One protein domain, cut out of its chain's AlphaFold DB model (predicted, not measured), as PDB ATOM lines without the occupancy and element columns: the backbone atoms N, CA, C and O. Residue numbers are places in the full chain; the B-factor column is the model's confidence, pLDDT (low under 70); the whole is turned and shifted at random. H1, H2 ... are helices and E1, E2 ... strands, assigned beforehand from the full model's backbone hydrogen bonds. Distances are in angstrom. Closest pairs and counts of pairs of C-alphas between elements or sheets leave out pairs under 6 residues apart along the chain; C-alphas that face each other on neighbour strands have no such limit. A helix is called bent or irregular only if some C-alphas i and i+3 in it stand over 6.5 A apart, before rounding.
ATOM      1  N   LEU A   5      18.693 -48.079 -42.934       89.19
ATOM      2  CA  LEU A   5      19.242 -46.743 -42.743       89.19
ATOM      3  C   LEU A   5      19.673 -46.592 -41.286       89.19
ATOM      4  O   LEU A   5      18.910 -46.876 -40.356       89.19
ATOM      5  N   GLY A   6      20.903 -46.130 -41.088       92.94
ATOM      6  CA  GLY A   6      21.327 -45.654 -39.780       92.94
ATOM      7  C   GLY A   6      20.700 -44.288 -39.511       92.94
ATOM      8  O   GLY A   6      20.611 -43.477 -40.421       92.94
ATOM      9  N   GLN A   7      20.279 -44.015 -38.282       94.81
ATOM     10  CA  GLN A   7      19.773 -42.709 -37.866       94.81
ATOM     11  C   GLN A   7      20.759 -42.014 -36.919       94.81
ATOM     12  O   GLN A   7      21.314 -42.654 -36.019       94.81
ATOM     13  N   LEU A   8      20.947 -40.707 -37.111       96.75
ATOM     14  CA  LEU A   8      21.583 -39.785 -36.174       96.75
ATOM     15  C   LEU A   8      20.631 -38.614 -35.915       96.75
ATOM     16  O   LEU A   8      20.028 -38.086 -36.849       96.75
ATOM     17  N   VAL A   9      20.496 -38.195 -34.662       96.56
ATOM     18  CA  VAL A   9      19.647 -37.061 -34.275       96.56
ATOM     19  C   VAL A   9      20.423 -36.149 -33.349       96.56
ATOM     20  O   VAL A   9      20.936 -36.628 -32.345       96.56
ATOM     21  N   TYR A  10      20.477 -34.855 -33.660       96.25
ATOM     22  CA  TYR A  10      21.040 -33.836 -32.772       96.25
ATOM     23  C   TYR A  10      19.988 -32.782 -32.447       96.25
ATOM     24  O   TYR A  10      19.439 -32.138 -33.343       96.25
ATOM     25  N   THR A  11      19.701 -32.619 -31.160       95.12
ATOM     26  CA  THR A  11      18.793 -31.593 -30.637       95.12
ATOM     27  C   THR A  11      19.044 -31.391 -29.141       95.12
ATOM     28  O   THR A  11      19.900 -32.065 -28.563       95.12
ATOM     29  N   SER A  12      18.310 -30.470 -28.513       93.94
ATOM     30  CA  SER A  12      18.246 -30.381 -27.053       93.94
ATOM     31  C   SER A  12      17.180 -31.336 -26.522       93.94
ATOM     32  O   SER A  12      16.002 -31.189 -26.848       93.94
ATOM     33  N   PHE A  13      17.594 -32.300 -25.704       92.56
ATOM     34  CA  PHE A  13      16.709 -33.233 -25.013       92.56
ATOM     35  C   PHE A  13      16.417 -32.758 -23.590       92.56
ATOM     36  O   PHE A  13      17.295 -32.197 -22.927       92.56
ATOM     37  N   ALA A  14      15.202 -33.017 -23.108       90.69
ATOM     38  CA  ALA A  14      14.802 -32.651 -21.753       90.69
ATOM     39  C   ALA A  14      15.718 -33.303 -20.702       90.69
ATOM     40  O   ALA A  14      16.087 -34.472 -20.828       90.69
ATOM     41  N   ALA A  15      16.084 -32.535 -19.678       88.62
ATOM     42  CA  ALA A  15      16.997 -32.867 -18.580       88.62
ATOM     43  C   ALA A  15      18.453 -33.200 -18.970       88.62
ATOM     44  O   ALA A  15      19.280 -33.414 -18.083       88.62
ATOM     45  N   VAL A  16      18.790 -33.228 -20.263       90.25
ATOM     46  CA  VAL A  16      20.131 -33.591 -20.757       90.25
ATOM     47  C   VAL A  16      20.801 -32.435 -21.502       90.25
ATOM     48  O   VAL A  16      22.017 -32.270 -21.424       90.25
ATOM     49  N   GLY A  17      20.018 -31.608 -22.195       91.56
ATOM     50  CA  GLY A  17      20.522 -30.555 -23.071       91.56
ATOM     51  C   GLY A  17      20.896 -31.080 -24.459       91.56
ATOM     52  O   GLY A  17      20.353 -32.081 -24.934       91.56
ATOM     53  N   PHE A  18      21.804 -30.380 -25.142       92.50
ATOM     54  CA  PHE A  18      22.222 -30.732 -26.499       92.50
ATOM     55  C   PHE A  18      22.983 -32.056 -26.538       92.50
ATOM     56  O   PHE A  18      24.051 -32.192 -25.941       92.50
ATOM     57  N   GLN A  19      22.463 -33.019 -27.295       93.75
ATOM     58  CA  GLN A  19      23.089 -34.326 -27.454       93.75
ATOM     59  C   GLN A  19      22.846 -34.889 -28.853       93.75
ATOM     60  O   GLN A  19      21.842 -34.590 -29.499       93.75
ATOM     61  N   THR A  20      23.765 -35.751 -29.302       95.31
ATOM     62  CA  THR A  20      23.546 -36.608 -30.471       95.31
ATOM     63  C   THR A  20      23.118 -38.009 -30.035       95.31
ATOM     64  O   THR A  20      23.875 -38.694 -29.348       95.31
ATOM     65  N   LEU A  21      21.949 -38.466 -30.481       95.44
ATOM     66  CA  LEU A  21      21.536 -39.869 -30.413       95.44
ATOM     67  C   LEU A  21      21.864 -40.575 -31.731       95.44
ATOM     68  O   LEU A  21      21.731 -39.986 -32.805       95.44
ATOM     69  N   VAL A  22      22.289 -41.841 -31.668       95.50
ATOM     70  CA  VAL A  22      22.741 -42.597 -32.848       95.50
ATOM     71  C   VAL A  22      22.245 -44.041 -32.814       95.50
ATOM     72  O   VAL A  22      22.241 -44.678 -31.763       95.50
ATOM     73  N   SER A  23      21.849 -44.566 -33.973       93.88
ATOM     74  CA  SER A  23      21.438 -45.968 -34.131       93.88
ATOM     75  C   SER A  23      22.627 -46.955 -34.205       93.88
ATOM     76  O   SER A  23      23.720 -46.556 -34.624       93.88
ATOM     77  N   PRO A  24      22.432 -48.253 -33.881       84.12
ATOM     78  CA  PRO A  24      23.501 -49.256 -33.771       84.12
ATOM     79  C   PRO A  24      24.402 -49.528 -34.990       84.12
ATOM     80  O   PRO A  24      25.411 -50.199 -34.826       84.12
ATOM     81  N   ASN A  25      24.118 -49.015 -36.190       85.44
ATOM     82  CA  ASN A  25      24.866 -49.370 -37.413       85.44
ATOM     83  C   ASN A  25      25.583 -48.191 -38.082       85.44
ATOM     84  O   ASN A  25      26.090 -48.320 -39.195       85.44
ATOM     85  N   VAL A  26      25.622 -47.034 -37.422       94.31
ATOM     86  CA  VAL A  26      26.338 -45.870 -37.948       94.31
ATOM     87  C   VAL A  26      27.819 -45.986 -37.571       94.31
ATOM     88  O   VAL A  26      28.132 -46.048 -36.376       94.31
ATOM     89  N   PRO A  27      28.749 -46.009 -38.543       96.00
ATOM     90  CA  PRO A  27      30.175 -46.106 -38.256       96.00
ATOM     91  C   PRO A  27      30.709 -44.824 -37.608       96.00
ATOM     92  O   PRO A  27      30.150 -43.738 -37.765       96.00
ATOM     93  N   GLN A  28      31.828 -44.941 -36.887       96.75
ATOM     94  CA  GLN A  28      32.397 -43.825 -36.123       96.75
ATOM     95  C   GLN A  28      32.725 -42.603 -36.993       96.75
ATOM     96  O   GLN A  28      32.429 -41.482 -36.589       96.75
ATOM     97  N   HIS A  29      33.263 -42.811 -38.197       96.88
ATOM     98  CA  HIS A  29      33.602 -41.713 -39.105       96.88
ATOM     99  C   HIS A  29      32.353 -40.929 -39.561       96.88
ATOM    100  O   HIS A  29      32.409 -39.713 -39.707       96.88
ATOM    101  N   ALA A  30      31.203 -41.594 -39.727       97.31
ATOM    102  CA  ALA A  30      29.951 -40.936 -40.098       97.31
ATOM    103  C   ALA A  30      29.377 -40.123 -38.928       97.31
ATOM    104  O   ALA A  30      28.853 -39.031 -39.136       97.31
ATOM    105  N   LYS A  31      29.540 -40.609 -37.685       97.44
ATOM    106  CA  LYS A  31      29.206 -39.840 -36.471       97.44
ATOM    107  C   LYS A  31      30.051 -38.570 -36.369       97.44
ATOM    108  O   LYS A  31      29.507 -37.507 -36.088       97.44
ATOM    109  N   GLN A  32      31.356 -38.687 -36.622       97.06
ATOM    110  CA  GLN A  32      32.284 -37.553 -36.628       97.06
ATOM    111  C   GLN A  32      31.916 -36.552 -37.720       97.06
ATOM    112  O   GLN A  32      31.702 -35.387 -37.418       97.06
ATOM    113  N   ALA A  33      31.720 -37.003 -38.962       96.19
ATOM    114  CA  ALA A  33      31.324 -36.118 -40.054       96.19
ATOM    115  C   ALA A  33      30.004 -35.380 -39.765       96.19
ATOM    116  O   ALA A  33      29.896 -34.183 -40.017       96.19
ATOM    117  N   PHE A  34      29.017 -36.054 -39.174       97.50
ATOM    118  CA  PHE A  34      27.780 -35.403 -38.750       97.50
ATOM    119  C   PHE A  34      28.024 -34.318 -37.686       97.50
ATOM    120  O   PHE A  34      27.583 -33.179 -37.853       97.50
ATOM    121  N   GLY A  35      28.761 -34.643 -36.619       94.38
ATOM    122  CA  GLY A  35      29.036 -33.712 -35.520       94.38
ATOM    123  C   GLY A  35      29.992 -32.568 -35.872       94.38
ATOM    124  O   GLY A  35      29.885 -31.498 -35.286       94.38
ATOM    125  N   GLU A  36      30.900 -32.767 -36.826       92.25
ATOM    126  CA  GLU A  36      31.977 -31.817 -37.145       92.25
ATOM    127  C   GLU A  36      31.737 -31.045 -38.449       92.25
ATOM    128  O   GLU A  36      32.241 -29.936 -38.598       92.25
ATOM    129  N   GLN A  37      30.966 -31.595 -39.395       91.12
ATOM    130  CA  GLN A  37      30.756 -30.979 -40.715       91.12
ATOM    131  C   GLN A  37      29.310 -30.557 -40.979       91.12
ATOM    132  O   GLN A  37      29.096 -29.640 -41.768       91.12
ATOM    133  N   ILE A  38      28.321 -31.206 -40.352       93.81
ATOM    134  CA  ILE A  38      26.898 -30.896 -40.573       93.81
ATOM    135  C   ILE A  38      26.389 -29.956 -39.482       93.81
ATOM    136  O   ILE A  38      25.982 -28.834 -39.783       93.81
ATOM    137  N   VAL A  39      26.434 -30.380 -38.215       93.00
ATOM    138  CA  VAL A  39      25.873 -29.604 -37.095       93.00
ATOM    139  C   VAL A  39      26.468 -28.187 -36.997       93.00
ATOM    140  O   VAL A  39      25.700 -27.233 -37.125       93.00
ATOM    141  N   PRO A  40      27.797 -27.998 -36.855       88.38
ATOM    142  CA  PRO A  40      28.386 -26.666 -36.686       88.38
ATOM    143  C   PRO A  40      28.331 -25.812 -37.956       88.38
ATOM    144  O   PRO A  40      28.460 -24.595 -37.889       88.38
ATOM    145  N   ARG A  41      28.148 -26.429 -39.130       87.69
ATOM    146  CA  ARG A  41      28.069 -25.700 -40.399       87.69
ATOM    147  C   ARG A  41      26.702 -25.067 -40.626       87.69
ATOM    148  O   ARG A  41      26.616 -24.036 -41.288       87.69
ATOM    149  N   TYR A  42      25.638 -25.699 -40.135       88.44
ATOM    150  CA  TYR A  42      24.265 -25.294 -40.451       88.44
ATOM    151  C   TYR A  42      23.480 -24.746 -39.262       88.44
ATOM    152  O   TYR A  42      22.359 -24.255 -39.452       88.44
ATOM    153  N   TRP A  43      24.063 -24.794 -38.067       87.19
ATOM    154  CA  TRP A  43      23.495 -24.208 -36.868       87.19
ATOM    155  C   TRP A  43      24.536 -23.397 -36.099       87.19
ATOM    156  O   TRP A  43      25.598 -23.900 -35.740       87.19
ATOM    157  N   ASP A  44      24.168 -22.150 -35.820       82.81
ATOM    158  CA  ASP A  44      24.877 -21.242 -34.933       82.81
ATOM    159  C   ASP A  44      23.920 -20.864 -33.785       82.81
ATOM    160  O   ASP A  44      22.864 -20.276 -34.048       82.81
ATOM    161  N   PRO A  45      24.234 -21.195 -32.518       77.38
ATOM    162  CA  PRO A  45      23.386 -20.836 -31.382       77.38
ATOM    163  C   PRO A  45      23.241 -19.320 -31.180       77.38
ATOM    164  O   PRO A  45      22.297 -18.893 -30.519       77.38
ATOM    165  N   TYR A  46      24.146 -18.508 -31.732       77.06
ATOM    166  CA  TYR A  46      24.110 -17.047 -31.636       77.06
ATOM    167  C   TYR A  46      23.342 -16.389 -32.787       77.06
ATOM    168  O   TYR A  46      22.990 -15.212 -32.692       77.06
ATOM    169  N   VAL A  47      23.041 -17.140 -33.850       78.25
ATOM    170  CA  VAL A  47      22.248 -16.686 -34.998       78.25
ATOM    171  C   VAL A  47      21.109 -17.686 -35.225       78.25
ATOM    172  O   VAL A  47      21.172 -18.518 -36.137       78.25
ATOM    173  N   PRO A  48      20.069 -17.661 -34.368       72.94
ATOM    174  CA  PRO A  48      18.989 -18.629 -34.440       72.94
ATOM    175  C   PRO A  48      18.234 -18.495 -35.761       72.94
ATOM    176  O   PRO A  48      17.938 -17.397 -36.238       72.94
ATOM    177  N   ARG A  49      17.898 -19.645 -36.347       82.19
ATOM    178  CA  ARG A  49      17.080 -19.699 -37.554       82.19
ATOM    179  C   ARG A  49      15.641 -19.263 -37.259       82.19
ATOM    180  O   ARG A  49      15.162 -19.441 -36.130       82.19
ATOM    181  N   PRO A  50      14.930 -18.724 -38.265       81.94
ATOM    182  CA  PRO A  50      13.504 -18.454 -38.152       81.94
ATOM    183  C   PRO A  50      12.732 -19.672 -37.636       81.94
ATOM    184  O   PRO A  50      13.021 -20.817 -37.994       81.94
ATOM    185  N   LEU A  51      11.745 -19.415 -36.780       84.00
ATOM    186  CA  LEU A  51      10.896 -20.465 -36.233       84.00
ATOM    187  C   LEU A  51      10.083 -21.132 -37.356       84.00
ATOM    188  O   LEU A  51       9.528 -20.452 -38.217       84.00
ATOM    189  N   GLY A  52      10.005 -22.460 -37.335       85.19
ATOM    190  CA  GLY A  52       9.287 -23.262 -38.328       85.19
ATOM    191  C   GLY A  52      10.070 -23.525 -39.618       85.19
ATOM    192  O   GLY A  52       9.540 -24.167 -40.523       85.19
ATOM    193  N   GLU A  53      11.323 -23.070 -39.726       88.31
ATOM    194  CA  GLU A  53      12.137 -23.338 -40.912       88.31
ATOM    195  C   GLU A  53      12.531 -24.825 -40.994       88.31
ATOM    196  O   GLU A  53      12.954 -25.424 -40.001       88.31
ATOM    197  N   CYS A  54      12.437 -25.409 -42.192       92.38
ATOM    198  CA  CYS A  54      12.914 -26.759 -42.498       92.38
ATOM    199  C   CYS A  54      13.927 -26.716 -43.641       92.38
ATOM    200  O   CYS A  54      13.570 -26.436 -44.783       92.38
ATOM    201  N   SER A  55      15.177 -27.061 -43.360       94.56
ATOM    202  CA  SER A  55      16.208 -27.270 -44.381       94.56
ATOM    203  C   SER A  55      16.512 -28.755 -44.568       94.56
ATOM    204  O   SER A  55      16.261 -29.559 -43.676       94.56
ATOM    205  N   VAL A  56      17.078 -29.120 -45.713       96.56
ATOM    206  CA  VAL A  56      17.591 -30.453 -46.038       96.56
ATOM    207  C   VAL A  56      19.061 -30.389 -46.413       96.56
ATOM    208  O   VAL A  56      19.549 -29.369 -46.898       96.56
ATOM    209  N   TYR A  57      19.767 -31.495 -46.215       96.56
ATOM    210  CA  TYR A  57      21.168 -31.622 -46.591       96.56
ATOM    211  C   TYR A  57      21.505 -33.006 -47.135       96.56
ATOM    212  O   TYR A  57      20.842 -33.993 -46.815       96.56
ATOM    213  N   ILE A  58      22.562 -33.050 -47.947       96.25
ATOM    214  CA  ILE A  58      23.226 -34.258 -48.444       96.25
ATOM    215  C   ILE A  58      24.733 -34.043 -48.298       96.25
ATOM    216  O   ILE A  58      25.243 -32.988 -48.669       96.25
ATOM    217  N   LEU A  59      25.442 -35.041 -47.784       95.69
ATOM    218  CA  LEU A  59      26.892 -35.083 -47.681       95.69
ATOM    219  C   LEU A  59      27.371 -36.495 -48.022       95.69
ATOM    220  O   LEU A  59      27.139 -37.442 -47.270       95.69
ATOM    221  N   GLN A  60      28.069 -36.634 -49.142       94.81
ATOM    222  CA  GLN A  60      28.742 -37.872 -49.504       94.81
ATOM    223  C   GLN A  60      30.100 -37.955 -48.799       94.81
ATOM    224  O   GLN A  60      30.957 -37.093 -48.980       94.81
ATOM    225  N   LEU A  61      30.288 -39.000 -47.995       94.00
ATOM    226  CA  LEU A  61      31.527 -39.264 -47.257       94.00
ATOM    227  C   LEU A  61      32.513 -40.081 -48.097       94.00
ATOM    228  O   LEU A  61      33.721 -39.869 -48.041       94.00
ATOM    229  N   ALA A  62      31.974 -41.009 -48.887       93.00
ATOM    230  CA  ALA A  62      32.688 -41.866 -49.824       93.00
ATOM    231  C   ALA A  62      31.739 -42.241 -50.982       93.00
ATOM    232  O   ALA A  62      30.528 -42.049 -50.852       93.00
ATOM    233  N   PRO A  63      32.224 -42.821 -52.099       90.38
ATOM    234  CA  PRO A  63      31.362 -43.216 -53.223       90.38
ATOM    235  C   PRO A  63      30.148 -44.077 -52.827       90.38
ATOM    236  O   PRO A  63      29.088 -43.982 -53.440       90.38
ATOM    237  N   GLU A  64      30.299 -44.856 -51.755       92.06
ATOM    238  CA  GLU A  64      29.311 -45.796 -51.223       92.06
ATOM    239  C   GLU A  64      28.709 -45.340 -49.881       92.06
ATOM    240  O   GLU A  64      28.053 -46.129 -49.207       92.06
ATOM    241  N   GLU A  65      28.982 -44.117 -49.413       93.69
ATOM    242  CA  GLU A  65      28.566 -43.662 -48.079       93.69
ATOM    243  C   GLU A  65      28.027 -42.238 -48.122       93.69
ATOM    244  O   GLU A  65      28.702 -41.306 -48.563       93.69
ATOM    245  N   CYS A  66      26.806 -42.059 -47.622       94.31
ATOM    246  CA  CYS A  66      26.106 -40.785 -47.684       94.31
ATOM    247  C   CYS A  66      25.341 -40.503 -46.391       94.31
ATOM    248  O   CYS A  66      24.688 -41.384 -45.825       94.31
ATOM    249  N   LEU A  67      25.412 -39.250 -45.952       96.62
ATOM    250  CA  LEU A  67      24.563 -38.662 -44.931       96.62
ATOM    251  C   LEU A  67      23.556 -37.744 -45.617       96.62
ATOM    252  O   LEU A  67      23.936 -36.872 -46.390       96.62
ATOM    253  N   PHE A  68      22.277 -37.898 -45.315       96.50
ATOM    254  CA  PHE A  68      21.250 -36.968 -45.777       96.50
ATOM    255  C   PHE A  68      20.200 -36.770 -44.698       96.50
ATOM    256  O   PHE A  68      20.015 -37.636 -43.848       96.50
ATOM    257  N   GLY A  69      19.526 -35.630 -44.678       96.75
ATOM    258  CA  GLY A  69      18.575 -35.375 -43.610       96.75
ATOM    259  C   GLY A  69      17.959 -33.996 -43.622       96.75
ATOM    260  O   GLY A  69      18.059 -33.259 -44.600       96.75
ATOM    261  N   TRP A  70      17.335 -33.673 -42.497       97.12
ATOM    262  CA  TRP A  70      16.604 -32.439 -42.256       97.12
ATOM    263  C   TRP A  70      17.185 -31.686 -41.065       97.12
ATOM    264  O   TRP A  70      17.733 -32.286 -40.132       97.12
ATOM    265  N   LEU A  71      17.026 -30.370 -41.097       96.00
ATOM    266  CA  LEU A  71      17.207 -29.452 -39.984       96.00
ATOM    267  C   LEU A  71      15.895 -28.690 -39.797       96.00
ATOM    268  O   LEU A  71      15.531 -27.877 -40.645       96.00
ATOM    269  N   TYR A  72      15.218 -28.940 -38.680       94.75
ATOM    270  CA  TYR A  72      14.047 -28.178 -38.255       94.75
ATOM    271  C   TYR A  72      14.438 -27.144 -37.200       94.75
ATOM    272  O   TYR A  72      15.246 -27.438 -36.319       94.75
ATOM    273  N   SER A  73      13.843 -25.958 -37.266       90.81
ATOM    274  CA  SER A  73      14.035 -24.878 -36.291       90.81
ATOM    275  C   SER A  73      12.706 -24.538 -35.621       90.81
ATOM    276  O   SER A  73      12.120 -23.497 -35.888       90.81
ATOM    277  N   ASP A  74      12.149 -25.452 -34.828       81.75
ATOM    278  CA  ASP A  74      10.737 -25.369 -34.424       81.75
ATOM    279  C   ASP A  74      10.424 -25.850 -33.002       81.75
ATOM    280  O   ASP A  74       9.261 -26.089 -32.688       81.75
ATOM    281  N   GLY A  75      11.426 -26.014 -32.137       81.50
ATOM    282  CA  GLY A  75      11.166 -26.415 -30.757       81.50
ATOM    283  C   GLY A  75      11.802 -25.525 -29.712       81.50
ATOM    284  O   GLY A  75      12.611 -24.648 -30.013       81.50
ATOM    285  N   GLU A  76      11.407 -25.806 -28.482       84.62
ATOM    286  CA  GLU A  76      11.888 -25.160 -27.272       84.62
ATOM    287  C   GLU A  76      12.737 -26.151 -26.473       84.62
ATOM    288  O   GLU A  76      12.569 -27.371 -26.590       84.62
ATOM    289  N   ASP A  77      13.678 -25.633 -25.693       82.62
ATOM    290  CA  ASP A  77      14.367 -26.413 -24.670       82.62
ATOM    291  C   ASP A  77      13.784 -26.144 -23.280       82.62
ATOM    292  O   ASP A  77      12.876 -25.332 -23.108       82.62
ATOM    293  N   ASP A  78      14.333 -26.811 -22.266       81.50
ATOM    294  CA  ASP A  78      13.890 -26.675 -20.874       81.50
ATOM    295  C   ASP A  78      14.056 -25.253 -20.309       81.50
ATOM    296  O   ASP A  78      13.482 -24.931 -19.270       81.50
ATOM    297  N   LEU A  79      14.839 -24.395 -20.971       80.44
ATOM    298  CA  LEU A  79      15.015 -22.991 -20.598       80.44
ATOM    299  C   LEU A  79      14.009 -22.072 -21.312       80.44
ATOM    300  O   LEU A  79      14.092 -20.854 -21.166       80.44
ATOM    301  N   GLY A  80      13.083 -22.635 -22.095       77.56
ATOM    302  CA  GLY A  80      12.111 -21.889 -22.892       77.56
ATOM    303  C   GLY A  80      12.738 -21.147 -24.073       77.56
ATOM    304  O   GLY A  80      12.128 -20.223 -24.613       77.56
ATOM    305  N   ARG A  81      13.969 -21.497 -24.480       77.50
ATOM    306  CA  ARG A  81      14.595 -20.895 -25.664       77.50
ATOM    307  C   ARG A  81      13.944 -21.488 -26.905       77.50
ATOM    308  O   ARG A  81      14.045 -22.690 -27.121       77.50
ATOM    309  N   GLY A  82      13.294 -20.656 -27.715       79.88
ATOM    310  CA  GLY A  82      12.735 -21.063 -29.007       79.88
ATOM    311  C   GLY A  82      13.804 -21.314 -30.078       79.88
ATOM    312  O   GLY A  82      14.981 -21.005 -29.892       79.88
ATOM    313  N   SER A  83      13.384 -21.858 -31.225       82.94
ATOM    314  CA  SER A  83      14.253 -22.167 -32.378       82.94
ATOM    315  C   SER A  83      15.406 -23.136 -32.072       82.94
ATOM    316  O   SER A  83      16.477 -23.068 -32.681       82.94
ATOM    317  N   VAL A  84      15.201 -24.077 -31.147       89.88
ATOM    318  CA  VAL A  84      16.156 -25.164 -30.902       89.88
ATOM    319  C   VAL A  84      16.263 -26.029 -32.157       89.88
ATOM    320  O   VAL A  84      15.233 -26.523 -32.639       89.88
ATOM    321  N   PRO A  85      17.483 -26.271 -32.671       92.81
ATOM    322  CA  PRO A  85      17.663 -27.078 -33.861       92.81
ATOM    323  C   PRO A  85      17.247 -28.519 -33.589       92.81
ATOM    324  O   PRO A  85      17.517 -29.095 -32.531       92.81
ATOM    325  N   TYR A  86      16.642 -29.131 -34.589       95.69
ATOM    326  CA  TYR A  86      16.395 -30.555 -34.622       95.69
ATOM    327  C   TYR A  86      16.960 -31.108 -35.922       95.69
ATOM    328  O   TYR A  86      16.325 -31.058 -36.977       95.69
ATOM    329  N   PHE A  87      18.175 -31.638 -35.841       97.06
ATOM    330  CA  PHE A  87      18.792 -32.366 -36.935       97.06
ATOM    331  C   PHE A  87      18.316 -33.813 -36.899       97.06
ATOM    332  O   PHE A  87      18.485 -34.497 -35.892       97.06
ATOM    333  N   CYS A  88      17.774 -34.293 -38.012       96.38
ATOM    334  CA  CYS A  88      17.495 -35.705 -38.238       96.38
ATOM    335  C   CYS A  88      18.244 -36.150 -39.486       96.38
ATOM    336  O   CYS A  88      17.962 -35.652 -40.572       96.38
ATOM    337  N   CYS A  89      19.194 -37.063 -39.326       97.00
ATOM    338  CA  CYS A  89      20.063 -37.533 -40.389       97.00
ATOM    339  C   CYS A  89      19.950 -39.044 -40.559       97.00
ATOM    340  O   CYS A  89      19.924 -39.801 -39.586       97.00
ATOM    341  N   TYR A  90      19.928 -39.473 -41.814       95.81
ATOM    342  CA  TYR A  90      20.068 -40.849 -42.229       95.81
ATOM    343  C   TYR A  90      21.446 -41.085 -42.835       95.81
ATOM    344  O   TYR A  90      21.910 -40.342 -43.697       95.81
ATOM    345  N   TYR A  91      22.079 -42.158 -42.379       95.19
ATOM    346  CA  TYR A  91      23.276 -42.735 -42.958       95.19
ATOM    347  C   TYR A  91      22.875 -43.894 -43.867       95.19
ATOM    348  O   TYR A  91      22.205 -44.842 -43.439       95.19
ATOM    349  N   HIS A  92      23.309 -43.816 -45.118       91.94
ATOM    350  CA  HIS A  92      23.156 -44.864 -46.109       91.94
ATOM    351  C   HIS A  92      24.524 -45.375 -46.550       91.94
ATOM    352  O   HIS A  92      25.429 -44.590 -46.830       91.94
ATOM    353  N   ARG A  93      24.626 -46.704 -46.650       91.38
ATOM    354  CA  ARG A  93      25.767 -47.404 -47.229       91.38
ATOM    355  C   ARG A  93      25.320 -48.166 -48.475       91.38
ATOM    356  O   ARG A  93      24.435 -49.017 -48.387       91.38
ATOM    357  N   GLY A  94      25.948 -47.868 -49.599       87.69
ATOM    358  CA  GLY A  94      25.680 -48.425 -50.916       87.69
ATOM    359  C   GLY A  94      25.930 -47.403 -52.023       87.69
ATOM    360  O   GLY A  94      25.982 -46.195 -51.772       87.69
ATOM    361  N   ALA A  95      26.073 -47.909 -53.245       84.56
ATOM    362  CA  ALA A  95      26.456 -47.108 -54.392       84.56
ATOM    363  C   ALA A  95      25.421 -46.018 -54.637       84.56
ATOM    364  O   ALA A  95      24.210 -46.270 -54.698       84.56
ATOM    365  N   PHE A  96      25.918 -44.797 -54.783       83.12
ATOM    366  CA  PHE A  96      25.096 -43.664 -55.154       83.12
ATOM    367  C   PHE A  96      25.040 -43.597 -56.681       83.12
ATOM    368  O   PHE A  96      25.960 -43.110 -57.329       83.12
ATOM    369  N   ASP A  97      23.981 -44.152 -57.265       87.88
ATOM    370  CA  ASP A  97      23.634 -43.968 -58.674       87.88
ATOM    371  C   ASP A  97      22.500 -42.937 -58.821       87.88
ATOM    372  O   ASP A  97      21.994 -42.392 -57.835       87.88
ATOM    373  N   ALA A  98      22.114 -42.633 -60.063       88.75
ATOM    374  CA  ALA A  98      21.062 -41.652 -60.332       88.75
ATOM    375  C   ALA A  98      19.727 -42.034 -59.666       88.75
ATOM    376  O   ALA A  98      19.076 -41.185 -59.063       88.75
ATOM    377  N   GLY A  99      19.360 -43.322 -59.679       88.38
ATOM    378  CA  GLY A  99      18.130 -43.800 -59.044       88.38
ATOM    379  C   GLY A  99      18.163 -43.684 -57.516       88.38
ATOM    380  O   GLY A  99      17.145 -43.387 -56.881       88.38
ATOM    381  N   ARG A 100      19.336 -43.871 -56.901       87.81
ATOM    382  CA  ARG A 100      19.543 -43.668 -55.463       87.81
ATOM    383  C   ARG A 100      19.493 -42.192 -55.089       87.81
ATOM    384  O   ARG A 100      18.900 -41.860 -54.063       87.81
ATOM    385  N   LEU A 101      20.064 -41.315 -55.911       91.19
ATOM    386  CA  LEU A 101      19.951 -39.872 -55.723       91.19
ATOM    387  C   LEU A 101      18.480 -39.433 -55.775       91.19
ATOM    388  O   LEU A 101      18.025 -38.761 -54.851       91.19
ATOM    389  N   ASP A 102      17.717 -39.883 -56.771       90.06
ATOM    390  CA  ASP A 102      16.282 -39.586 -56.876       90.06
ATOM    391  C   ASP A 102      15.499 -40.112 -55.665       90.06
ATOM    392  O   ASP A 102      14.629 -39.426 -55.124       90.06
ATOM    393  N   THR A 103      15.866 -41.300 -55.177       89.25
ATOM    394  CA  THR A 103      15.312 -41.890 -53.950       89.25
ATOM    395  C   THR A 103      15.543 -40.994 -52.734       89.25
ATOM    396  O   THR A 103      14.616 -40.724 -51.966       89.25
ATOM    397  N   VAL A 104      16.772 -40.508 -52.555       91.88
ATOM    398  CA  VAL A 104      17.125 -39.614 -51.448       91.88
ATOM    399  C   VAL A 104      16.391 -38.282 -51.574       91.88
ATOM    400  O   VAL A 104      15.803 -37.827 -50.598       91.88
ATOM    401  N   LEU A 105      16.339 -37.690 -52.766       92.81
ATOM    402  CA  LEU A 105      15.631 -36.431 -53.009       92.81
ATOM    403  C   LEU A 105      14.124 -36.546 -52.738       92.81
ATOM    404  O   LEU A 105      13.543 -35.655 -52.118       92.81
ATOM    405  N   ALA A 106      13.492 -37.649 -53.148       90.88
ATOM    406  CA  ALA A 106      12.088 -37.923 -52.853       90.88
ATOM    407  C   ALA A 106      11.846 -38.085 -51.345       90.88
ATOM    408  O   ALA A 106      10.874 -37.542 -50.814       90.88
ATOM    409  N   CYS A 107      12.752 -38.774 -50.644       91.62
ATOM    410  CA  CYS A 107      12.698 -38.893 -49.191       91.62
ATOM    411  C   CYS A 107      12.789 -37.513 -48.528       91.62
ATOM    412  O   CYS A 107      11.891 -37.153 -47.771       91.62
ATOM    413  N   LEU A 108      13.798 -36.706 -48.877       94.12
ATOM    414  CA  LEU A 108      14.006 -35.348 -48.352       94.12
ATOM    415  C   LEU A 108      12.795 -34.433 -48.566       94.12
ATOM    416  O   LEU A 108      12.447 -33.664 -47.669       94.12
ATOM    417  N   HIS A 109      12.131 -34.551 -49.717       92.75
ATOM    418  CA  HIS A 109      10.902 -33.821 -50.011       92.75
ATOM    419  C   HIS A 109       9.725 -34.263 -49.132       92.75
ATOM    420  O   HIS A 109       9.006 -33.420 -48.598       92.75
ATOM    421  N   ARG A 110       9.540 -35.576 -48.944       91.56
ATOM    422  CA  ARG A 110       8.416 -36.139 -48.179       91.56
ATOM    423  C   ARG A 110       8.581 -35.942 -46.669       91.56
ATOM    424  O   ARG A 110       7.605 -35.622 -45.999       91.56
ATOM    425  N   GLY A 111       9.802 -36.069 -46.152       93.19
ATOM    426  CA  GLY A 111      10.133 -35.897 -44.736       93.19
ATOM    427  C   GLY A 111      10.576 -37.189 -44.036       93.19
ATOM    428  O   GLY A 111      10.562 -38.266 -44.644       93.19
ATOM    429  N   PRO A 112      10.989 -37.102 -42.760       94.00
ATOM    430  CA  PRO A 112      11.519 -38.224 -41.997       94.00
ATOM    431  C   PRO A 112      10.450 -39.276 -41.700       94.00
ATOM    432  O   PRO A 112       9.285 -38.965 -41.452       94.00
ATOM    433  N   VAL A 113      10.882 -40.536 -41.656       91.38
ATOM    434  CA  VAL A 113      10.057 -41.694 -41.273       91.38
ATOM    435  C   VAL A 113       9.745 -41.678 -39.779       91.38
ATOM    436  O   VAL A 113       8.655 -42.045 -39.362       91.38
ATOM    437  N   GLN A 114      10.713 -41.261 -38.963       90.12
ATOM    438  CA  GLN A 114      10.594 -41.214 -37.511       90.12
ATOM    439  C   GLN A 114      11.475 -40.101 -36.945       90.12
ATOM    440  O   GLN A 114      12.583 -39.864 -37.436       90.12
ATOM    441  N   LEU A 115      10.993 -39.457 -35.883       91.56
ATOM    442  CA  LEU A 115      11.727 -38.486 -35.079       91.56
ATOM    443  C   LEU A 115      11.566 -38.854 -33.597       91.56
ATOM    444  O   LEU A 115      10.432 -39.005 -33.141       91.56
ATOM    445  N   PRO A 116      12.664 -39.025 -32.847       91.56
ATOM    446  CA  PRO A 116      12.624 -39.174 -31.395       91.56
ATOM    447  C   PRO A 116      11.904 -38.019 -30.690       91.56
ATOM    448  O   PRO A 116      12.101 -36.848 -31.023       91.56
ATOM    449  N   ASP A 117      11.113 -38.330 -29.668       91.25
ATOM    450  CA  ASP A 117      10.553 -37.296 -28.800       91.25
ATOM    451  C   ASP A 117      11.681 -36.651 -27.980       91.25
ATOM    452  O   ASP A 117      12.386 -37.329 -27.230       91.25
ATOM    453  N   ARG A 118      11.860 -35.332 -28.123       90.81
ATOM    454  CA  ARG A 118      12.904 -34.593 -27.403       90.81
ATOM    455  C   ARG A 118      12.631 -34.490 -25.899       90.81
ATOM    456  O   ARG A 118      13.569 -34.349 -25.121       90.81
ATOM    457  N   HIS A 119      11.368 -34.596 -25.485       90.19
ATOM    458  CA  HIS A 119      10.967 -34.562 -24.076       90.19
ATOM    459  C   HIS A 119      11.017 -35.945 -23.420       90.19
ATOM    460  O   HIS A 119      10.984 -36.061 -22.195       90.19
ATOM    461  N   ARG A 120      11.086 -37.002 -24.235       90.19
ATOM    462  CA  ARG A 120      11.177 -38.398 -23.798       90.19
ATOM    463  C   ARG A 120      12.210 -39.133 -24.657       90.19
ATOM    464  O   ARG A 120      11.829 -40.011 -25.438       90.19
ATOM    465  N   PRO A 121      13.502 -38.761 -24.552       86.56
ATOM    466  CA  PRO A 121      14.544 -39.365 -25.368       86.56
ATOM    467  C   PRO A 121      14.560 -40.885 -25.182       86.56
ATOM    468  O   PRO A 121      14.591 -41.364 -24.044       86.56
ATOM    469  N   PRO A 122      14.562 -41.669 -26.271       88.94
ATOM    470  CA  PRO A 122      14.774 -43.099 -26.158       88.94
ATOM    471  C   PRO A 122      16.223 -43.371 -25.720       88.94
ATOM    472  O   PRO A 122      17.129 -42.625 -26.096       88.94
ATOM    473  N   PRO A 123      16.483 -44.472 -24.993       83.50
ATOM    474  CA  PRO A 123      17.844 -44.829 -24.590       83.50
ATOM    475  C   PRO A 123      18.743 -45.161 -25.792       83.50
ATOM    476  O   PRO A 123      19.954 -44.977 -25.726       83.50
ATOM    477  N   VAL A 124      18.159 -45.659 -26.890       85.06
ATOM    478  CA  VAL A 124      18.848 -46.016 -28.139       85.06
ATOM    479  C   VAL A 124      17.924 -45.733 -29.326       85.06
ATOM    480  O   VAL A 124      16.724 -45.996 -29.249       85.06
ATOM    481  N   LEU A 125      18.475 -45.237 -30.441       89.00
ATOM    482  CA  LEU A 125      17.731 -45.132 -31.700       89.00
ATOM    483  C   LEU A 125      17.678 -46.479 -32.413       89.00
ATOM    484  O   LEU A 125      18.702 -47.134 -32.591       89.00
ATOM    485  N   ALA A 126      16.502 -46.871 -32.891       84.62
ATOM    486  CA  ALA A 126      16.396 -48.020 -33.777       84.62
ATOM    487  C   ALA A 126      17.044 -47.712 -35.140       84.62
ATOM    488  O   ALA A 126      17.011 -46.579 -35.619       84.62
ATOM    489  N   ALA A 127      17.625 -48.730 -35.779       82.94
ATOM    490  CA  ALA A 127      17.891 -48.648 -37.211       82.94
ATOM    491  C   ALA A 127      16.549 -48.668 -37.955       82.94
ATOM    492  O   ALA A 127      15.641 -49.409 -37.574       82.94
ATOM    493  N   LEU A 128      16.429 -47.869 -39.011       84.38
ATOM    494  CA  LEU A 128      15.188 -47.761 -39.769       84.38
ATOM    495  C   LEU A 128      15.263 -48.659 -41.006       84.38
ATOM    496  O   LEU A 128      16.310 -48.707 -41.655       84.38
ATOM    497  N   PRO A 129      14.185 -49.364 -41.384       80.38
ATOM    498  CA  PRO A 129      14.111 -49.912 -42.730       80.38
ATOM    499  C   PRO A 129      14.192 -48.751 -43.726       80.38
ATOM    500  O   PRO A 129      13.600 -47.696 -43.490       80.38
ATOM    501  N   ALA A 130      14.927 -48.922 -44.829       72.25
ATOM    502  CA  ALA A 130      14.866 -47.957 -45.918       72.25
ATOM    503  C   ALA A 130      13.392 -47.816 -46.323       72.25
ATOM    504  O   ALA A 130      12.764 -48.835 -46.636       72.25
ATOM    505  N   PRO A 131      12.821 -46.603 -46.248       64.88
ATOM    506  CA  PRO A 131      11.412 -46.427 -46.512       64.88
ATOM    507  C   PRO A 131      11.116 -46.862 -47.938       64.88
ATOM    508  O   PRO A 131      11.816 -46.475 -48.878       64.88
ATOM    509  N   ASP A 132      10.044 -47.631 -48.100       69.81
ATOM    510  CA  ASP A 132       9.375 -47.670 -49.385       69.81
ATOM    511  C   ASP A 132       8.811 -46.270 -49.627       69.81
ATOM    512  O   ASP A 132       7.840 -45.848 -48.992       69.81
ATOM    513  N   LEU A 133       9.484 -45.530 -50.510       62.75
ATOM    514  CA  LEU A 133       9.219 -44.122 -50.805       62.75
ATOM    515  C   LEU A 133       7.772 -43.853 -51.200       62.75
ATOM    516  O   LEU A 133       7.329 -42.707 -51.125       62.75
ATOM    517  N   TRP A 134       7.048 -44.884 -51.626       61.41
ATOM    518  CA  TRP A 134       5.676 -44.781 -52.090       61.41
ATOM    519  C   TRP A 134       4.666 -44.884 -50.947       61.41
ATOM    520  O   TRP A 134       3.656 -44.176 -50.974       61.41
ATOM    521  N   SER A 135       4.953 -45.660 -49.902       75.38
ATOM    522  CA  SER A 135       3.947 -46.062 -48.911       75.38
ATOM    523  C   SER A 135       4.130 -45.482 -47.504       75.38
ATOM    524  O   SER A 135       3.182 -45.519 -46.720       75.38
ATOM    525  N   TYR A 136       5.283 -44.893 -47.161       86.44
ATOM    526  CA  TYR A 136       5.499 -44.415 -45.785       86.44
ATOM    527  C   TYR A 136       4.806 -43.076 -45.471       86.44
ATOM    528  O   TYR A 136       4.833 -42.134 -46.260       86.44
ATOM    529  N   ALA A 137       4.215 -42.942 -44.284       86.69
ATOM    530  CA  ALA A 137       3.718 -41.656 -43.796       86.69
ATOM    531  C   ALA A 137       4.859 -40.892 -43.091       86.69
ATOM    532  O   ALA A 137       5.439 -41.438 -42.150       86.69
ATOM    533  N   PRO A 138       5.220 -39.669 -43.525       92.06
ATOM    534  CA  PRO A 138       6.251 -38.890 -42.849       92.06
ATOM    535  C   PRO A 138       5.721 -38.334 -41.519       92.06
ATOM    536  O   PRO A 138       4.570 -37.910 -41.432       92.06
ATOM    537  N   VAL A 139       6.566 -38.289 -40.483       93.00
ATOM    538  CA  VAL A 139       6.175 -37.725 -39.171       93.00
ATOM    539  C   VAL A 139       6.192 -36.197 -39.149       93.00
ATOM    540  O   VAL A 139       5.579 -35.580 -38.282       93.00
ATOM    541  N   ARG A 140       6.914 -35.583 -40.089       92.38
ATOM    542  CA  ARG A 140       6.981 -34.136 -40.315       92.38
ATOM    543  C   ARG A 140       7.183 -33.863 -41.802       92.38
ATOM    544  O   ARG A 140       7.782 -34.704 -42.470       92.38
ATOM    545  N   PRO A 141       6.725 -32.713 -42.322       91.50
ATOM    546  CA  PRO A 141       6.974 -32.354 -43.710       91.50
ATOM    547  C   PRO A 141       8.478 -32.230 -43.978       91.50
ATOM    548  O   PRO A 141       9.246 -31.779 -43.125       91.50
ATOM    549  N   GLY A 142       8.896 -32.656 -45.167       92.50
ATOM    550  CA  GLY A 142      10.211 -32.337 -45.706       92.50
ATOM    551  C   GLY A 142      10.238 -30.956 -46.363       92.50
ATOM    552  O   GLY A 142       9.354 -30.126 -46.148       92.50
ATOM    553  N   THR A 143      11.246 -30.713 -47.197       91.06
ATOM    554  CA  THR A 143      11.277 -29.525 -48.060       91.06
ATOM    555  C   THR A 143      11.789 -29.865 -49.453       91.06
ATOM    556  O   THR A 143      12.481 -30.860 -49.672       91.06
ATOM    557  N   THR A 144      11.407 -29.050 -50.427       88.56
ATOM    558  CA  THR A 144      11.733 -29.266 -51.832       88.56
ATOM    559  C   THR A 144      13.166 -28.839 -52.125       88.56
ATOM    560  O   THR A 144      13.545 -27.698 -51.887       88.56
ATOM    561  N   VAL A 145      13.938 -29.738 -52.732       91.00
ATOM    562  CA  VAL A 145      15.184 -29.390 -53.429       91.00
ATOM    563  C   VAL A 145      14.819 -28.835 -54.807       91.00
ATOM    564  O   VAL A 145      14.080 -29.502 -55.545       91.00
ATOM    565  N   SER A 146      15.293 -27.633 -55.141       90.62
ATOM    566  CA  SER A 146      14.943 -26.933 -56.386       90.62
ATOM    567  C   SER A 146      15.464 -27.664 -57.628       90.62
ATOM    568  O   SER A 146      16.402 -28.453 -57.536       90.62
ATOM    569  N   ALA A 147      14.882 -27.400 -58.803       87.69
ATOM    570  CA  ALA A 147      15.316 -28.027 -60.057       87.69
ATOM    571  C   ALA A 147      16.818 -27.813 -60.319       87.69
ATOM    572  O   ALA A 147      17.540 -28.782 -60.518       87.69
ATOM    573  N   GLN A 148      17.306 -26.579 -60.156       90.31
ATOM    574  CA  GLN A 148      18.728 -26.258 -60.298       90.31
ATOM    575  C   GLN A 148      19.619 -27.035 -59.317       90.31
ATOM    576  O   GLN A 148      20.691 -27.508 -59.684       90.31
ATOM    577  N   GLN A 149      19.191 -27.198 -58.061       92.19
ATOM    578  CA  GLN A 149      19.943 -27.995 -57.088       92.19
ATOM    579  C   GLN A 149      19.973 -29.481 -57.473       92.19
ATOM    580  O   GLN A 149      20.996 -30.140 -57.288       92.19
ATOM    581  N   ARG A 150      18.877 -30.014 -58.028       92.06
ATOM    582  CA  ARG A 150      18.819 -31.400 -58.523       92.06
ATOM    583  C   ARG A 150      19.734 -31.601 -59.724       92.06
ATOM    584  O   ARG A 150      20.497 -32.560 -59.729       92.06
ATOM    585  N   GLU A 151      19.698 -30.691 -60.691       90.25
ATOM    586  CA  GLU A 151      20.581 -30.709 -61.863       90.25
ATOM    587  C   GLU A 151      22.053 -30.662 -61.443       90.25
ATOM    588  O   GLU A 151      22.845 -31.489 -61.891       90.25
ATOM    589  N   GLY A 152      22.407 -29.780 -60.500       92.94
ATOM    590  CA  GLY A 152      23.762 -29.705 -59.953       92.94
ATOM    591  C   GLY A 152      24.212 -31.007 -59.283       92.94
ATOM    592  O   GLY A 152      25.337 -31.457 -59.496       92.94
ATOM    593  N   LEU A 153      23.330 -31.665 -58.524       93.56
ATOM    594  CA  LEU A 153      23.626 -32.972 -57.925       93.56
ATOM    595  C   LEU A 153      23.783 -34.076 -58.974       93.56
ATOM    596  O   LEU A 153      24.689 -34.900 -58.859       93.56
ATOM    597  N   GLN A 154      22.938 -34.091 -60.005       92.69
ATOM    598  CA  GLN A 154      23.045 -35.055 -61.102       92.69
ATOM    599  C   GLN A 154      24.344 -34.862 -61.890       92.69
ATOM    600  O   GLN A 154      25.024 -35.840 -62.201       92.69
ATOM    601  N   GLN A 155      24.730 -33.617 -62.163       93.25
ATOM    602  CA  GLN A 155      25.985 -33.298 -62.837       93.25
ATOM    603  C   GLN A 155      27.198 -33.701 -61.991       93.25
ATOM    604  O   GLN A 155      28.112 -34.348 -62.509       93.25
ATOM    605  N   ALA A 156      27.196 -33.385 -60.691       92.44
ATOM    606  CA  ALA A 156      28.249 -33.809 -59.769       92.44
ATOM    607  C   ALA A 156      28.388 -35.339 -59.760       92.44
ATOM    608  O   ALA A 156      29.498 -35.865 -59.856       92.44
ATOM    609  N   LEU A 157      27.262 -36.059 -59.758       91.62
ATOM    610  CA  LEU A 157      27.250 -37.516 -59.817       91.62
ATOM    611  C   LEU A 157      27.856 -38.059 -61.121       91.62
ATOM    612  O   LEU A 157      28.705 -38.950 -61.082       91.62
ATOM    613  N   GLN A 158      27.469 -37.500 -62.272       91.31
ATOM    614  CA  GLN A 158      28.017 -37.873 -63.585       91.31
ATOM    615  C   GLN A 158      29.530 -37.639 -63.664       91.31
ATOM    616  O   GLN A 158      30.262 -38.448 -64.235       91.31
ATOM    617  N   GLN A 159      30.007 -36.556 -63.048       91.38
ATOM    618  CA  GLN A 159      31.423 -36.196 -62.984       91.38
ATOM    619  C   GLN A 159      32.192 -36.934 -61.876       91.38
ATOM    620  O   GLN A 159      33.386 -36.691 -61.705       91.38
ATOM    621  N   ARG A 160      31.537 -37.842 -61.136       90.06
ATOM    622  CA  ARG A 160      32.101 -38.562 -59.979       90.06
ATOM    623  C   ARG A 160      32.666 -37.623 -58.907       90.06
ATOM    624  O   ARG A 160      33.646 -37.948 -58.239       90.06
ATOM    625  N   GLN A 161      32.055 -36.454 -58.757       90.44
ATOM    626  CA  GLN A 161      32.350 -35.510 -57.689       90.44
ATOM    627  C   GLN A 161      31.544 -35.865 -56.441       90.44
ATOM    628  O   GLN A 161      30.444 -36.411 -56.528       90.44
ATOM    629  N   ALA A 162      32.096 -35.533 -55.274       89.56
ATOM    630  CA  ALA A 162      31.406 -35.739 -54.010       89.56
ATOM    631  C   ALA A 162      30.126 -34.894 -53.955       89.56
ATOM    632  O   ALA A 162      30.154 -33.684 -54.190       89.56
ATOM    633  N   LEU A 163      29.006 -35.530 -53.616       92.56
ATOM    634  CA  LEU A 163      27.737 -34.831 -53.462       92.56
ATOM    635  C   LEU A 163      27.712 -34.016 -52.171       92.56
ATOM    636  O   LEU A 163      27.964 -34.530 -51.080       92.56
ATOM    637  N   HIS A 164      27.333 -32.750 -52.298       93.56
ATOM    638  CA  HIS A 164      27.122 -31.857 -51.171       93.56
ATOM    639  C   HIS A 164      25.948 -30.920 -51.464       93.56
ATOM    640  O   HIS A 164      25.963 -30.185 -52.451       93.56
ATOM    641  N   LEU A 165      24.939 -30.919 -50.595       94.56
ATOM    642  CA  LEU A 165      23.767 -30.053 -50.687       94.56
ATOM    643  C   LEU A 165      23.405 -29.516 -49.305       94.56
ATOM    644  O   LEU A 165      23.384 -30.261 -48.331       94.56
ATOM    645  N   PHE A 166      23.012 -28.247 -49.265       92.88
ATOM    646  CA  PHE A 166      22.180 -27.687 -48.209       92.88
ATOM    647  C   PHE A 166      21.106 -26.804 -48.859       92.88
ATOM    648  O   PHE A 166      21.442 -25.910 -49.636       92.88
ATOM    649  N   ALA A 167      19.831 -27.063 -48.577       89.69
ATOM    650  CA  ALA A 167      18.690 -26.350 -49.156       89.69
ATOM    651  C   ALA A 167      17.644 -26.041 -48.075       89.69
ATOM    652  O   ALA A 167      17.403 -26.875 -47.216       89.69
ATOM    653  N   GLY A 168      17.007 -24.874 -48.110       81.06
ATOM    654  CA  GLY A 168      15.976 -24.442 -47.156       81.06
ATOM    655  C   GLY A 168      14.860 -23.659 -47.856       81.06
ATOM    656  O   GLY A 168      14.966 -23.391 -49.049       81.06
TER     657      GLY A 168
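Overview. This is residues 5 to 168 of the 251 residues of the protein "WD repeat-containing protein" of Gloeobacter kilaueensis JS1 (UniProt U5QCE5). One twisted sheet of six strands curls round a single helix, H1, which lies in the hollow of one face. H2 packs over the opposite face along E4, H3 lies beyond H2 near the edge strand E6, and the long link of residues 111 to 146 winds on the H2 side of the sheet. The printed part has 164 residues with three named helices and six named strands, in the order E1 E2 H1 E3 E4 E5 H2 H3 E6; the sheet's order is E2 E1 E5 E4 E3 E6, all antiparallel, and the class is mixed, helices and strands. The whole is compact, with a radius of gyration of the C-alphas of 15.2 A and spans of 47 by 32 by 31 A.

Along the chain. In the sheet, E4 is the longest strand by residues, residues 65 to 75, 30.0 A from first to last C-alpha. E3, residues 53 to 62, measures 29.1 A, and E5, residues 84 to 93, measures 29.2 A. E1, residues 5 to 13, begins at C-alpha 5, (19.242, -46.743, -42.743), measures 22.4 A and bends by 53 degrees at residue 10. The edge strands are E2, residues 17 to 22, 15.7 A, and E6, residues 164 to 167, which measures 10.3 A and ends at C-alpha 167, (18.690, -26.350, -49.156). H1, residues 28 to 42, measures 20.7 A and begins at C-alpha 28, (32.397, -43.825, -36.123); it is neither bent nor irregular, but only just: C-alphas 36 and 39 are 6.5 A apart. H2, residues 98 to 110, measures 18.4 A, and H3, residues 147 to 158, measures 16.5 A.

Arrangement. E3, E4 and E5 form a meander, each strand the antiparallel neighbour of the one before, and its two hairpins are E3 with E4 and E4 with E5. N 57 and O 69 of E3 and E4 are 2.9 A apart, and N 90 and O 68 of E5 and E4 are 2.7 A apart, both within hydrogen-bond range. E1 and E5 are neighbour strands, antiparallel at 166 degrees, with N 8 and O 89 at 2.8 A, within hydrogen-bond range. E1 and E2 form another hairpin, with N 21 and O 9 at 2.8 A. The edge strand E6 is the antiparallel neighbour of E3, at 176 degrees, with N 56 and O 167 at 2.7 A, within hydrogen-bond range. The domain has three layers, helices on both faces of a sheet: H2 and H3 on one face, H1 on the other. The sheet curls round H1, and the closest C-alphas of H1 and E5, those of Ala 30 and Tyr 91, are 7.5 A apart. H2 is on the sheet at a height of 10.2 A and runs along the strands, over E4 at 11 degrees on the local plane; its closest C-alphas with E4 are those of Leu 108 and Gly 69, 6.6 A apart. H2 and H3, a helical hairpin, only just touch, with 3 pairs of C-alphas within 8 A, the closest those of Ala 98 and Gln 154 at 6.9 A; they run opposite ways at a shallow tilt of 31 degrees. H3 is on the sheet, and the C-alphas of Leu 153 and His 164 in E6, the closest, are 7.7 A apart. H1 is apart from H2 and H3. Each O i to N i+4 pair is within hydrogen-bond range in H2 and H3, and 8 of 11 are in H1.

Size, cuts and confidence. The two C-alphas farthest apart, those of Leu 79 and Gln 159, are 47.3 A apart. The printed part has no cut. The link from H2 to H3, 36 residues, is long. The mean pLDDT of the printed part is 89.6, and residues 131 to 134 are under 70.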